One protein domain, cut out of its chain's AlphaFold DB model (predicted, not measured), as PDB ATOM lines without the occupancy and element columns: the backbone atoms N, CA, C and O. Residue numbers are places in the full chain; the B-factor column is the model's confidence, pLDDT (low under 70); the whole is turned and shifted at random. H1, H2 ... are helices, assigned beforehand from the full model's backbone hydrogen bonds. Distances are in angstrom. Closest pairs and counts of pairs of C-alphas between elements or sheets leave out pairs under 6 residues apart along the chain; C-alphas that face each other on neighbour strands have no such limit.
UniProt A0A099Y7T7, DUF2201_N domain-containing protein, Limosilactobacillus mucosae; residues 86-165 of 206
ATOM      1  N   HIS A  86     -30.912  16.033   8.597       97.50
ATOM      2  CA  HIS A  86     -32.113  16.856   8.454       97.50
ATOM      3  C   HIS A  86     -33.096  16.319   7.397       97.50
ATOM      4  O   HIS A  86     -34.281  16.214   7.732       97.50
ATOM      5  N   PRO A  87     -32.651  15.882   6.197       95.25
ATOM      6  CA  PRO A  87     -33.550  15.291   5.205       95.25
ATOM      7  C   PRO A  87     -34.278  14.039   5.703       95.25
ATOM      8  O   PRO A  87     -35.429  13.812   5.345       95.25
ATOM      9  N   LEU A  88     -33.629  13.224   6.543       94.44
ATOM     10  CA  LEU A  88     -34.228  12.013   7.107       94.44
ATOM     11  C   LEU A  88     -35.167  12.341   8.276       94.44
ATOM     12  O   LEU A  88     -36.297  11.863   8.330       94.44
ATOM     13  N   ARG A  89     -34.715  13.191   9.204       95.75
ATOM     14  CA  ARG A  89     -35.442  13.548  10.433       95.75
ATOM     15  C   ARG A  89     -36.796  14.197  10.170       95.75
ATOM     16  O   ARG A  89     -37.693  14.063  10.998       95.75
ATOM     17  N   TYR A  90     -36.931  14.909   9.055       95.75
ATOM     18  CA  TYR A  90     -38.142  15.653   8.712       95.75
ATOM     19  C   TYR A  90     -38.821  15.172   7.426       95.75
ATOM     20  O   TYR A  90     -39.699  15.866   6.918       95.75
ATOM     21  N   VAL A  91     -38.487  13.970   6.939       91.25
ATOM     22  CA  VAL A  91     -39.065  13.383   5.713       91.25
ATOM     23  C   VAL A  91     -40.600  13.338   5.731       91.25
ATOM     24  O   VAL A  91     -41.244  13.454   4.694       91.25
ATOM     25  N   SER A  92     -41.202  13.203   6.917       91.50
ATOM     26  CA  SER A  92     -42.654  13.127   7.116       91.50
ATOM     27  C   SER A  92     -43.285  14.433   7.610       91.50
ATOM     28  O   SER A  92     -44.415  14.413   8.103       91.50
ATOM     29  N   SER A  93     -42.563  15.556   7.574       92.31
ATOM     30  CA  SER A  93     -43.097  16.835   8.045       92.31
ATOM     31  C   SER A  93     -44.224  17.326   7.140       92.31
ATOM     32  O   SER A  93     -44.082  17.385   5.923       92.31
ATOM     33  N   THR A  94     -45.333  17.753   7.742       91.75
ATOM     34  CA  THR A  94     -46.409  18.472   7.041       91.75
ATOM     35  C   THR A  94     -46.124  19.969   6.901       91.75
ATOM     36  O   THR A  94     -46.936  20.682   6.323       91.75
ATOM     37  N   HIS A  95     -45.000  20.437   7.451       94.06
ATOM     38  CA  HIS A  95     -44.593  21.841   7.489       94.06
ATOM     39  C   HIS A  95     -43.197  22.023   6.856       94.06
ATOM     40  O   HIS A  95     -42.222  22.291   7.570       94.06
ATOM     41  N   PRO A  96     -43.038  21.754   5.546       93.50
ATOM     42  CA  PRO A  96     -41.732  21.745   4.890       93.50
ATOM     43  C   PRO A  96     -41.038  23.112   4.905       93.50
ATOM     44  O   PRO A  96     -39.819  23.160   5.075       93.50
ATOM     45  N   ARG A  97     -41.775  24.225   4.786       95.44
ATOM     46  CA  ARG A  97     -41.162  25.561   4.794       95.44
ATOM     47  C   ARG A  97     -40.672  25.947   6.184       95.44
ATOM     48  O   ARG A  97     -39.545  26.423   6.308       95.44
ATOM     49  N   ARG A  98     -41.439  25.671   7.246       97.81
ATOM     50  CA  ARG A  98     -40.951  25.885   8.627       97.81
ATOM     51  C   ARG A  98     -39.754  24.996   8.952       97.81
ATOM     52  O   ARG A  98     -38.848  25.444   9.648       97.81
ATOM     53  N   VAL A  99     -39.739  23.758   8.451       97.75
ATOM     54  CA  VAL A  99     -38.585  22.859   8.594       97.75
ATOM     55  C   VAL A  99     -37.352  23.450   7.930       97.75
ATOM     56  O   VAL A  99     -36.343  23.555   8.618       97.75
ATOM     57  N   ALA A 100     -37.442  23.872   6.664       96.38
ATOM     58  CA  ALA A 100     -36.309  24.444   5.934       96.38
ATOM     59  C   ALA A 100     -35.674  25.605   6.717       96.38
ATOM     60  O   ALA A 100     -34.501  25.543   7.078       96.38
ATOM     61  N   LEU A 101     -36.483  26.586   7.126       98.19
ATOM     62  CA  LEU A 101     -36.001  27.729   7.907       98.19
ATOM     63  C   LEU A 101     -35.389  27.313   9.252       98.19
ATOM     64  O   LEU A 101     -34.323  27.796   9.626       98.19
ATOM     65  N   ALA A 102     -36.032  26.401   9.990       98.62
ATOM     66  CA  ALA A 102     -35.510  25.925  11.272       98.62
ATOM     67  C   ALA A 102     -34.168  25.198  11.128       98.62
ATOM     68  O   ALA A 102     -33.305  25.303  12.004       98.62
ATOM     69  N   THR A 103     -34.011  24.417  10.059       98.50
ATOM     70  CA  THR A 103     -32.773  23.699   9.785       98.50
ATOM     71  C   THR A 103     -31.663  24.641   9.350       98.50
ATOM     72  O   THR A 103     -30.557  24.483   9.864       98.50
ATOM     73  N   ASP A 104     -31.971  25.654   8.536       98.31
ATOM     74  CA  ASP A 104     -31.030  26.700   8.125       98.31
ATOM     75  C   ASP A 104     -30.501  27.464   9.338       98.31
ATOM     76  O   ASP A 104     -29.290  27.555   9.533       98.31
ATOM     77  N   ILE A 105     -31.395  27.930  10.222       98.69
ATOM     78  CA  ILE A 105     -31.006  28.637  11.452       98.69
ATOM     79  C   ILE A 105     -30.042  27.786  12.284       98.69
ATOM     80  O   ILE A 105     -29.072  28.306  12.838       98.69
ATOM     81  N   ALA A 106     -30.301  26.482  12.394       98.69
ATOM     82  CA  ALA A 106     -29.439  25.587  13.153       98.69
ATOM     83  C   ALA A 106     -28.052  25.454  12.504       98.69
ATOM     84  O   ALA A 106     -27.050  25.627  13.196       98.69
ATOM     85  N   VAL A 107     -27.973  25.166  11.196       98.25
ATOM     86  CA  VAL A 107     -26.681  24.894  10.527       98.25
ATOM     87  C   VAL A 107     -25.850  26.161  10.361       98.25
ATOM     88  O   VAL A 107     -24.636  26.134  10.548       98.25
ATOM     89  N   ASN A 108     -26.496  27.296  10.092       98.38
ATOM     90  CA  ASN A 108     -25.824  28.556   9.786       98.38
ATOM     91  C   ASN A 108     -25.006  29.104  10.958       98.38
ATOM     92  O   ASN A 108     -24.072  29.869  10.744       98.38
ATOM     93  N   GLN A 109     -25.301  28.677  12.186       97.88
ATOM     94  CA  GLN A 109     -24.534  29.046  13.380       97.88
ATOM     95  C   GLN A 109     -23.155  28.374  13.464       97.88
ATOM     96  O   GLN A 109     -22.364  28.725  14.335       97.88
ATOM     97  N   TYR A 110     -22.864  27.411  12.585       96.56
ATOM     98  CA  TYR A 110     -21.577  26.709  12.512       96.56
ATOM     99  C   TYR A 110     -20.751  27.121  11.289       96.56
ATOM    100  O   TYR A 110     -19.640  26.630  11.096       96.56
ATOM    101  N   LEU A 111     -21.273  28.040  10.474       95.12
ATOM    102  CA  LEU A 111     -20.583  28.603   9.321       95.12
ATOM    103  C   LEU A 111     -19.999  29.965   9.699       95.12
ATOM    104  O   LEU A 111     -20.632  30.745  10.405       95.12
ATOM    105  N   LYS A 112     -18.801  30.281   9.190       90.44
ATOM    106  CA  LYS A 112     -18.195  31.614   9.381       90.44
ATOM    107  C   LYS A 112     -19.084  32.721   8.814       90.44
ATOM    108  O   LYS A 112     -19.235  33.770   9.430       90.44
ATOM    109  N   THR A 113     -19.671  32.448   7.652       92.75
ATOM    110  CA  THR A 113     -20.625  33.319   6.972       92.75
ATOM    111  C   THR A 113     -21.769  32.449   6.455       92.75
ATOM    112  O   THR A 113     -21.492  31.478   5.753       92.75
ATOM    113  N   PRO A 114     -23.037  32.751   6.771       94.50
ATOM    114  CA  PRO A 114     -24.180  32.018   6.231       94.50
ATOM    115  C   PRO A 114     -24.315  32.212   4.711       94.50
ATOM    116  O   PRO A 114     -24.083  33.324   4.222       94.50
ATOM    117  N   PRO A 115     -24.723  31.185   3.940       94.69
ATOM    118  CA  PRO A 115     -25.037  31.357   2.529       94.69
ATOM    119  C   PRO A 115     -26.182  32.359   2.333       94.69
ATOM    120  O   PRO A 115     -27.173  32.349   3.067       94.69
ATOM    121  N   GLN A 116     -26.087  33.193   1.297       90.56
ATOM    122  CA  GLN A 116     -27.173  34.108   0.941       90.56
ATOM    123  C   GLN A 116     -28.479  33.349   0.663       90.56
ATOM    124  O   GLN A 116     -28.469  32.254   0.091       90.56
ATOM    125  N   GLY A 117     -29.606  33.946   1.053       91.19
ATOM    126  CA  GLY A 117     -30.929  33.346   0.871       91.19
ATOM    127  C   GLY A 117     -31.264  32.235   1.870       91.19
ATOM    128  O   GLY A 117     -32.225  31.512   1.642       91.19
ATOM    129  N   THR A 118     -30.505  32.098   2.961       95.88
ATOM    130  CA  THR A 118     -30.809  31.173   4.067       95.88
ATOM    131  C   THR A 118     -31.085  31.958   5.344       95.88
ATOM    132  O   THR A 118     -30.510  33.028   5.556       95.88
ATOM    133  N   MET A 119     -31.988  31.461   6.190       97.69
ATOM    134  CA  MET A 119     -32.374  32.181   7.407       97.69
ATOM    135  C   MET A 119     -31.315  32.018   8.503       97.69
ATOM    136  O   MET A 119     -30.863  30.910   8.795       97.69
ATOM    137  N   THR A 120     -30.937  33.121   9.146       98.31
ATOM    138  CA  THR A 120     -30.019  33.118  10.293       98.31
ATOM    139  C   THR A 120     -30.763  33.278  11.620       98.31
ATOM    140  O   THR A 120     -31.923  33.695  11.662       98.31
ATOM    141  N   LEU A 121     -30.085  32.984  12.738       98.44
ATOM    142  CA  LEU A 121     -30.626  33.271  14.070       98.44
ATOM    143  C   LEU A 121     -30.940  34.764  14.233       98.44
ATOM    144  O   LEU A 121     -32.023  35.106  14.702       98.44
ATOM    145  N   ALA A 122     -30.034  35.633  13.783       98.00
ATOM    146  CA  ALA A 122     -30.199  37.081  13.862       98.00
ATOM    147  C   ALA A 122     -31.421  37.568  13.064       98.00
ATOM    148  O   ALA A 122     -32.147  38.452  13.526       98.00
ATOM    149  N   ASP A 123     -31.697  36.968  11.899       98.06
ATOM    150  CA  ASP A 123     -32.910  37.271  11.130       98.06
ATOM    151  C   ASP A 123     -34.165  36.916  11.924       98.06
ATOM    152  O   ASP A 123     -35.091  37.726  12.021       98.06
ATOM    153  N   LEU A 124     -34.194  35.720  12.521       98.31
ATOM    154  CA  LEU A 124     -35.333  35.281  13.317       98.31
ATOM    155  C   LEU A 124     -35.520  36.167  14.558       98.31
ATOM    156  O   LEU A 124     -36.629  36.628  14.805       98.31
ATOM    157  N   GLU A 125     -34.461  36.461  15.311       98.44
ATOM    158  CA  GLU A 125     -34.519  37.345  16.484       98.44
ATOM    159  C   GLU A 125     -35.041  38.738  16.129       98.44
ATOM    160  O   GLU A 125     -35.914  39.272  16.817       98.44
ATOM    161  N   LYS A 126     -34.575  39.303  15.009       97.81
ATOM    162  CA  LYS A 126     -35.050  40.590  14.488       97.81
ATOM    163  C   LYS A 126     -36.536  40.547  14.136       97.81
ATOM    164  O   LYS A 126     -37.269  41.484  14.454       97.81
ATOM    165  N   LEU A 127     -36.989  39.474  13.491       97.38
ATOM    166  CA  LEU A 127     -38.388  39.303  13.089       97.38
ATOM    167  C   LEU A 127     -39.313  39.047  14.283       97.38
ATOM    168  O   LEU A 127     -40.444  39.529  14.281       97.38
ATOM    169  N   LEU A 128     -38.843  38.331  15.307       97.19
ATOM    170  CA  LEU A 128     -39.604  38.070  16.530       97.19
ATOM    171  C   LEU A 128     -39.489  39.198  17.563       97.19
ATOM    172  O   LEU A 128     -40.315  39.263  18.468       97.19
ATOM    173  N   GLN A 129     -38.511  40.097  17.410       97.00
ATOM    174  CA  GLN A 129     -38.170  41.160  18.363       97.00
ATOM    175  C   GLN A 129     -37.847  40.624  19.765       97.00
ATOM    176  O   GLN A 129     -38.205  41.224  20.776       97.00
ATOM    177  N   ARG A 130     -37.171  39.474  19.829       97.00
ATOM    178  CA  ARG A 130     -36.692  38.887  21.085       97.00
ATOM    179  C   ARG A 130     -35.419  38.079  20.856       97.00
ATOM    180  O   ARG A 130     -35.305  37.458  19.797       97.00
ATOM    181  N   PRO A 131     -34.508  38.041  21.840       97.81
ATOM    182  CA  PRO A 131     -33.365  37.148  21.785       97.81
ATOM    183  C   PRO A 131     -33.823  35.690  21.883       97.81
ATOM    184  O   PRO A 131     -34.816  35.366  22.545       97.81
ATOM    185  N   LEU A 132     -33.077  34.804  21.238       98.19
ATOM    186  CA  LEU A 132     -33.286  33.365  21.232       98.19
ATOM    187  C   LEU A 132     -31.992  32.661  21.650       98.19
ATOM    188  O   LEU A 132     -30.888  33.152  21.449       98.19
ATOM    189  N   ALA A 133     -32.115  31.467  22.228       98.19
ATOM    190  CA  ALA A 133     -30.938  30.675  22.556       98.19
ATOM    191  C   ALA A 133     -30.154  30.292  21.284       98.19
ATOM    192  O   ALA A 133     -30.717  29.714  20.345       98.19
ATOM    193  N   ALA A 134     -28.854  30.585  21.290       98.00
ATOM    194  CA  ALA A 134     -27.910  30.184  20.255       98.00
ATOM    195  C   ALA A 134     -27.501  28.706  20.385       98.00
ATOM    196  O   ALA A 134     -27.668  28.087  21.440       98.00
ATOM    197  N   HIS A 135     -26.971  28.146  19.296       97.50
ATOM    198  CA  HIS A 135     -26.450  26.779  19.175       97.50
ATOM    199  C   HIS A 135     -27.417  25.695  19.672       97.50
ATOM    200  O   HIS A 135     -27.022  24.691  20.269       97.50
ATOM    201  N   ARG A 136     -28.717  25.904  19.442       98.00
ATOM    202  CA  ARG A 136     -29.744  24.882  19.666       98.00
ATOM    203  C   ARG A 136     -29.947  24.061  18.398       98.00
ATOM    204  O   ARG A 136     -29.604  24.485  17.299       98.00
ATOM    205  N   ASP A 137     -30.524  22.876  18.554       96.50
ATOM    206  CA  ASP A 137     -30.872  22.043  17.407       96.50
ATOM    207  C   ASP A 137     -32.052  22.620  16.598       96.50
ATOM    208  O   ASP A 137     -32.804  23.491  17.049       96.50
ATOM    209  N   SER A 138     -32.269  22.081  15.397       98.25
ATOM    210  CA  SER A 138     -33.383  22.488  14.531       98.25
ATOM    211  C   SER A 138     -34.774  22.242  15.131       98.25
ATOM    212  O   SER A 138     -35.719  22.920  14.738       98.25
ATOM    213  N   ARG A 139     -34.948  21.326  16.101       97.81
ATOM    214  CA  ARG A 139     -36.258  21.094  16.745       97.81
ATOM    215  C   ARG A 139     -36.638  22.269  17.632       97.81
ATOM    216  O   ARG A 139     -37.816  22.615  17.698       97.81
ATOM    217  N   TYR A 140     -35.662  22.875  18.306       98.50
ATOM    218  CA  TYR A 140     -35.880  24.074  19.107       98.50
ATOM    219  C   TYR A 140     -36.437  25.218  18.248       98.50
ATOM    220  O   TYR A 140     -37.504  25.754  18.558       98.50
ATOM    221  N   TYR A 141     -35.782  25.532  17.126       98.56
ATOM    222  CA  TYR A 141     -36.243  26.593  16.226       98.56
ATOM    223  C   TYR A 141     -37.555  26.227  15.524       98.56
ATOM    224  O   TYR A 141     -38.450  27.064  15.427       98.56
ATOM    225  N   LEU A 142     -37.739  24.961  15.133       98.19
ATOM    226  CA  LEU A 142     -38.998  24.487  14.555       98.19
ATOM    227  C   LEU A 142     -40.171  24.638  15.533       98.19
ATOM    228  O   LEU A 142     -41.273  25.005  15.127       98.19
ATOM    229  N   ARG A 143     -39.960  24.399  16.834       97.62
ATOM    230  CA  ARG A 143     -40.995  24.612  17.856       97.62
ATOM    231  C   ARG A 143     -41.415  26.079  17.937       97.62
ATOM    232  O   ARG A 143     -42.605  26.353  18.059       97.62
ATOM    233  N   ILE A 144     -40.464  27.004  17.845       97.81
ATOM    234  CA  ILE A 144     -40.758  28.443  17.805       97.81
ATOM    235  C   ILE A 144     -41.556  28.768  16.544       97.81
ATOM    236  O   ILE A 144     -42.634  29.349  16.636       97.81
ATOM    237  N   LEU A 145     -41.068  28.327  15.380       97.44
ATOM    238  CA  LEU A 145     -41.729  28.579  14.103       97.44
ATOM    239  C   LEU A 145     -43.122  27.957  14.035       97.44
ATOM    240  O   LEU A 145     -43.963  28.490  13.336       97.44
ATOM    241  N   THR A 146     -43.420  26.872  14.745       95.88
ATOM    242  CA  THR A 146     -44.765  26.261  14.758       95.88
ATOM    243  C   THR A 146     -45.755  26.949  15.700       95.88
ATOM    244  O   THR A 146     -46.954  26.745  15.547       95.88
ATOM    245  N   HIS A 147     -45.285  27.780  16.635       95.38
ATOM    246  CA  HIS A 147     -46.116  28.455  17.644       95.38
ATOM    247  C   HIS A 147     -46.024  29.983  17.537       95.38
ATOM    248  O   HIS A 147     -46.068  30.693  18.542       95.38
ATOM    249  N   LEU A 148     -45.865  30.493  16.315       96.19
ATOM    250  CA  LEU A 148     -45.850  31.928  16.052       96.19
ATOM    251  C   LEU A 148     -47.232  32.533  16.297       96.19
ATOM    252  O   LEU A 148     -48.257  31.969  15.915       96.19
ATOM    253  N   THR A 149     -47.253  33.733  16.863       96.06
ATOM    254  CA  THR A 149     -48.439  34.589  16.820       96.06
ATOM    255  C   THR A 149     -48.745  35.002  15.370       96.06
ATOM    256  O   THR A 149     -47.832  35.059  14.539       96.06
ATOM    257  N   PRO A 150     -49.997  35.375  15.040       95.31
ATOM    258  CA  PRO A 150     -50.336  35.860  13.699       95.31
ATOM    259  C   PRO A 150     -49.473  37.046  13.238       95.31
ATOM    260  O   PRO A 150     -49.098  37.127  12.070       95.31
ATOM    261  N   ALA A 151     -49.104  37.940  14.162       95.81
ATOM    262  CA  ALA A 151     -48.231  39.076  13.874       95.81
ATOM    263  C   ALA A 151     -46.785  38.644  13.565       95.81
ATOM    264  O   ALA A 151     -46.168  39.165  12.636       95.81
ATOM    265  N   GLU A 152     -46.228  37.686  14.312       96.62
ATOM    266  CA  GLU A 152     -44.906  37.116  14.014       96.62
ATOM    267  C   GLU A 152     -44.901  36.375  12.676       96.62
ATOM    268  O   GLU A 152     -44.010  36.612  11.863       96.62
ATOM    269  N   GLN A 153     -45.915  35.545  12.410       96.69
ATOM    270  CA  GLN A 153     -46.049  34.857  11.128       96.69
ATOM    271  C   GLN A 153     -46.109  35.860   9.970       96.69
ATOM    272  O   GLN A 153     -45.323  35.738   9.037       96.69
ATOM    273  N   GLY A 154     -46.944  36.901  10.063       96.44
ATOM    274  CA  GLY A 154     -47.030  37.929   9.021       96.44
ATOM    275  C   GLY A 154     -45.704  38.659   8.765       96.44
ATOM    276  O   GLY A 154     -45.375  38.957   7.617       96.44
ATOM    277  N   ARG A 155     -44.901  38.911   9.811       96.81
ATOM    278  CA  ARG A 155     -43.559  39.505   9.661       96.81
ATOM    279  C   ARG A 155     -42.599  38.581   8.919       96.81
ATOM    280  O   ARG A 155     -41.883  39.052   8.040       96.81
ATOM    281  N   ILE A 156     -42.590  37.291   9.254       96.69
ATOM    282  CA  ILE A 156     -41.728  36.315   8.578       96.69
ATOM    283  C   ILE A 156     -42.169  36.131   7.126       96.69
ATOM    284  O   ILE A 156     -41.334  36.216   6.230       96.69
ATOM    285  N   GLU A 157     -43.469  35.967   6.873       96.44
ATOM    286  CA  GLU A 157     -43.993  35.719   5.526       96.44
ATOM    287  C   GLU A 157     -43.772  36.885   4.562       96.44
ATOM    288  O   GLU A 157     -43.612  36.674   3.360       96.44
ATOM    289  N   LYS A 158     -43.692  38.113   5.084       95.94
ATOM    290  CA  LYS A 158     -43.342  39.300   4.298       95.94
ATOM    291  C   LYS A 158     -41.926  39.234   3.714       95.94
ATOM    292  O   LYS A 158     -41.685  39.835   2.672       95.94
ATOM    293  N   VAL A 159     -40.997  38.557   4.390       94.69
ATOM    294  CA  VAL A 159     -39.578  38.498   4.000       94.69
ATOM    295  C   VAL A 159     -39.230  37.163   3.343       94.69
ATOM    296  O   VAL A 159     -38.525  37.140   2.343       94.69
ATOM    297  N   TRP A 160     -39.751  36.062   3.883       93.31
ATOM    298  CA  TRP A 160     -39.371  34.692   3.521       93.31
ATOM    299  C   TRP A 160     -40.467  33.928   2.763       93.31
ATOM    300  O   TRP A 160     -40.314  32.747   2.456       93.31
ATOM    301  N   GLY A 161     -41.575  34.599   2.438       92.94
ATOM    302  CA  GLY A 161     -42.730  33.989   1.788       92.94
ATOM    303  C   GLY A 161     -43.572  33.133   2.736       92.94
ATOM    304  O   GLY A 161     -43.262  32.967   3.914       92.94
ATOM    305  N   LYS A 162     -44.682  32.597   2.218       93.69
ATOM    306  CA  LYS A 162     -45.654  31.834   3.018       93.69
ATOM    307  C   LYS A 162     -45.004  30.646   3.729       93.69
ATOM    308  O   LYS A 162     -44.281  29.868   3.102       93.69
ATOM    309  N   LEU A 163     -45.301  30.512   5.024       88.12
ATOM    310  CA  LEU A 163     -44.584  29.598   5.906       88.12
ATOM    311  C   LEU A 163     -45.064  28.162   5.873       88.12
ATOM    312  O   LEU A 163     -44.294  27.354   6.339       88.12
ATOM    313  N   ASP A 164     -46.291  27.884   5.441       87.62
ATOM    314  CA  ASP A 164     -46.961  26.591   5.192       87.62
ATOM    315  C   ASP A 164     -48.473  26.878   5.336       87.62
ATOM    316  O   ASP A 164     -48.857  27.818   6.044       87.62
ATOM    317  N   ASP A 165     -49.355  26.103   4.700       74.12
ATOM    318  CA  ASP A 165     -50.795  26.271   4.926       74.12
ATOM    319  C   ASP A 165     -51.139  25.949   6.393       74.12
ATOM    320  O   ASP A 165     -50.754  24.905   6.921       74.12
TER     321      ASP A 165
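Overview. This is residues 86 to 165 of the 206 residues of the protein "DUF2201_N domain-containing protein" of Limosilactobacillus mucosae (UniProt A0A099Y7T7). H2 and H4 cross in the middle, the last residues of H3 meet H5 to one side of them, and short H1 lies at the rim. The 80 printed residues hold five named helices, H1 to H5 in chain order, and no named strand: all helix, mostly crossed. The whole is compact, with a radius of gyration of the C-alphas of 11.8 A, and rounded, 31 by 29 by 22 A.

Along the chain. H1 is residues 86 to 89, 5.1 A long, from C-alpha 86 at (-32.113, 16.856, 8.454). H2 is 96 to 108, 18.0 A; H3, 121 to 128, 10.5 A; H4, 138 to 146, 12.0 A; H5, 150 to 160, 15.0 A, ending at C-alpha 160 (-39.371, 34.692, 3.521).

Arrangement. H2 and H4 touch, closest C-alphas Thr 103 and Ser 138, 4.9 A, at a steep tilt of 43 degrees, opposite ways. H3 and H5 touch, closest C-alphas Leu 128 and Glu 152, 5.9 A. Every O i to N i+4 pair is within hydrogen-bond range in H2, H3 and H4, 6 of 7 in H5; H1 is too short for one.

Size, cuts and confidence. The printed part has no cut. The link H2 to H3 is long. No printed residue is under 70.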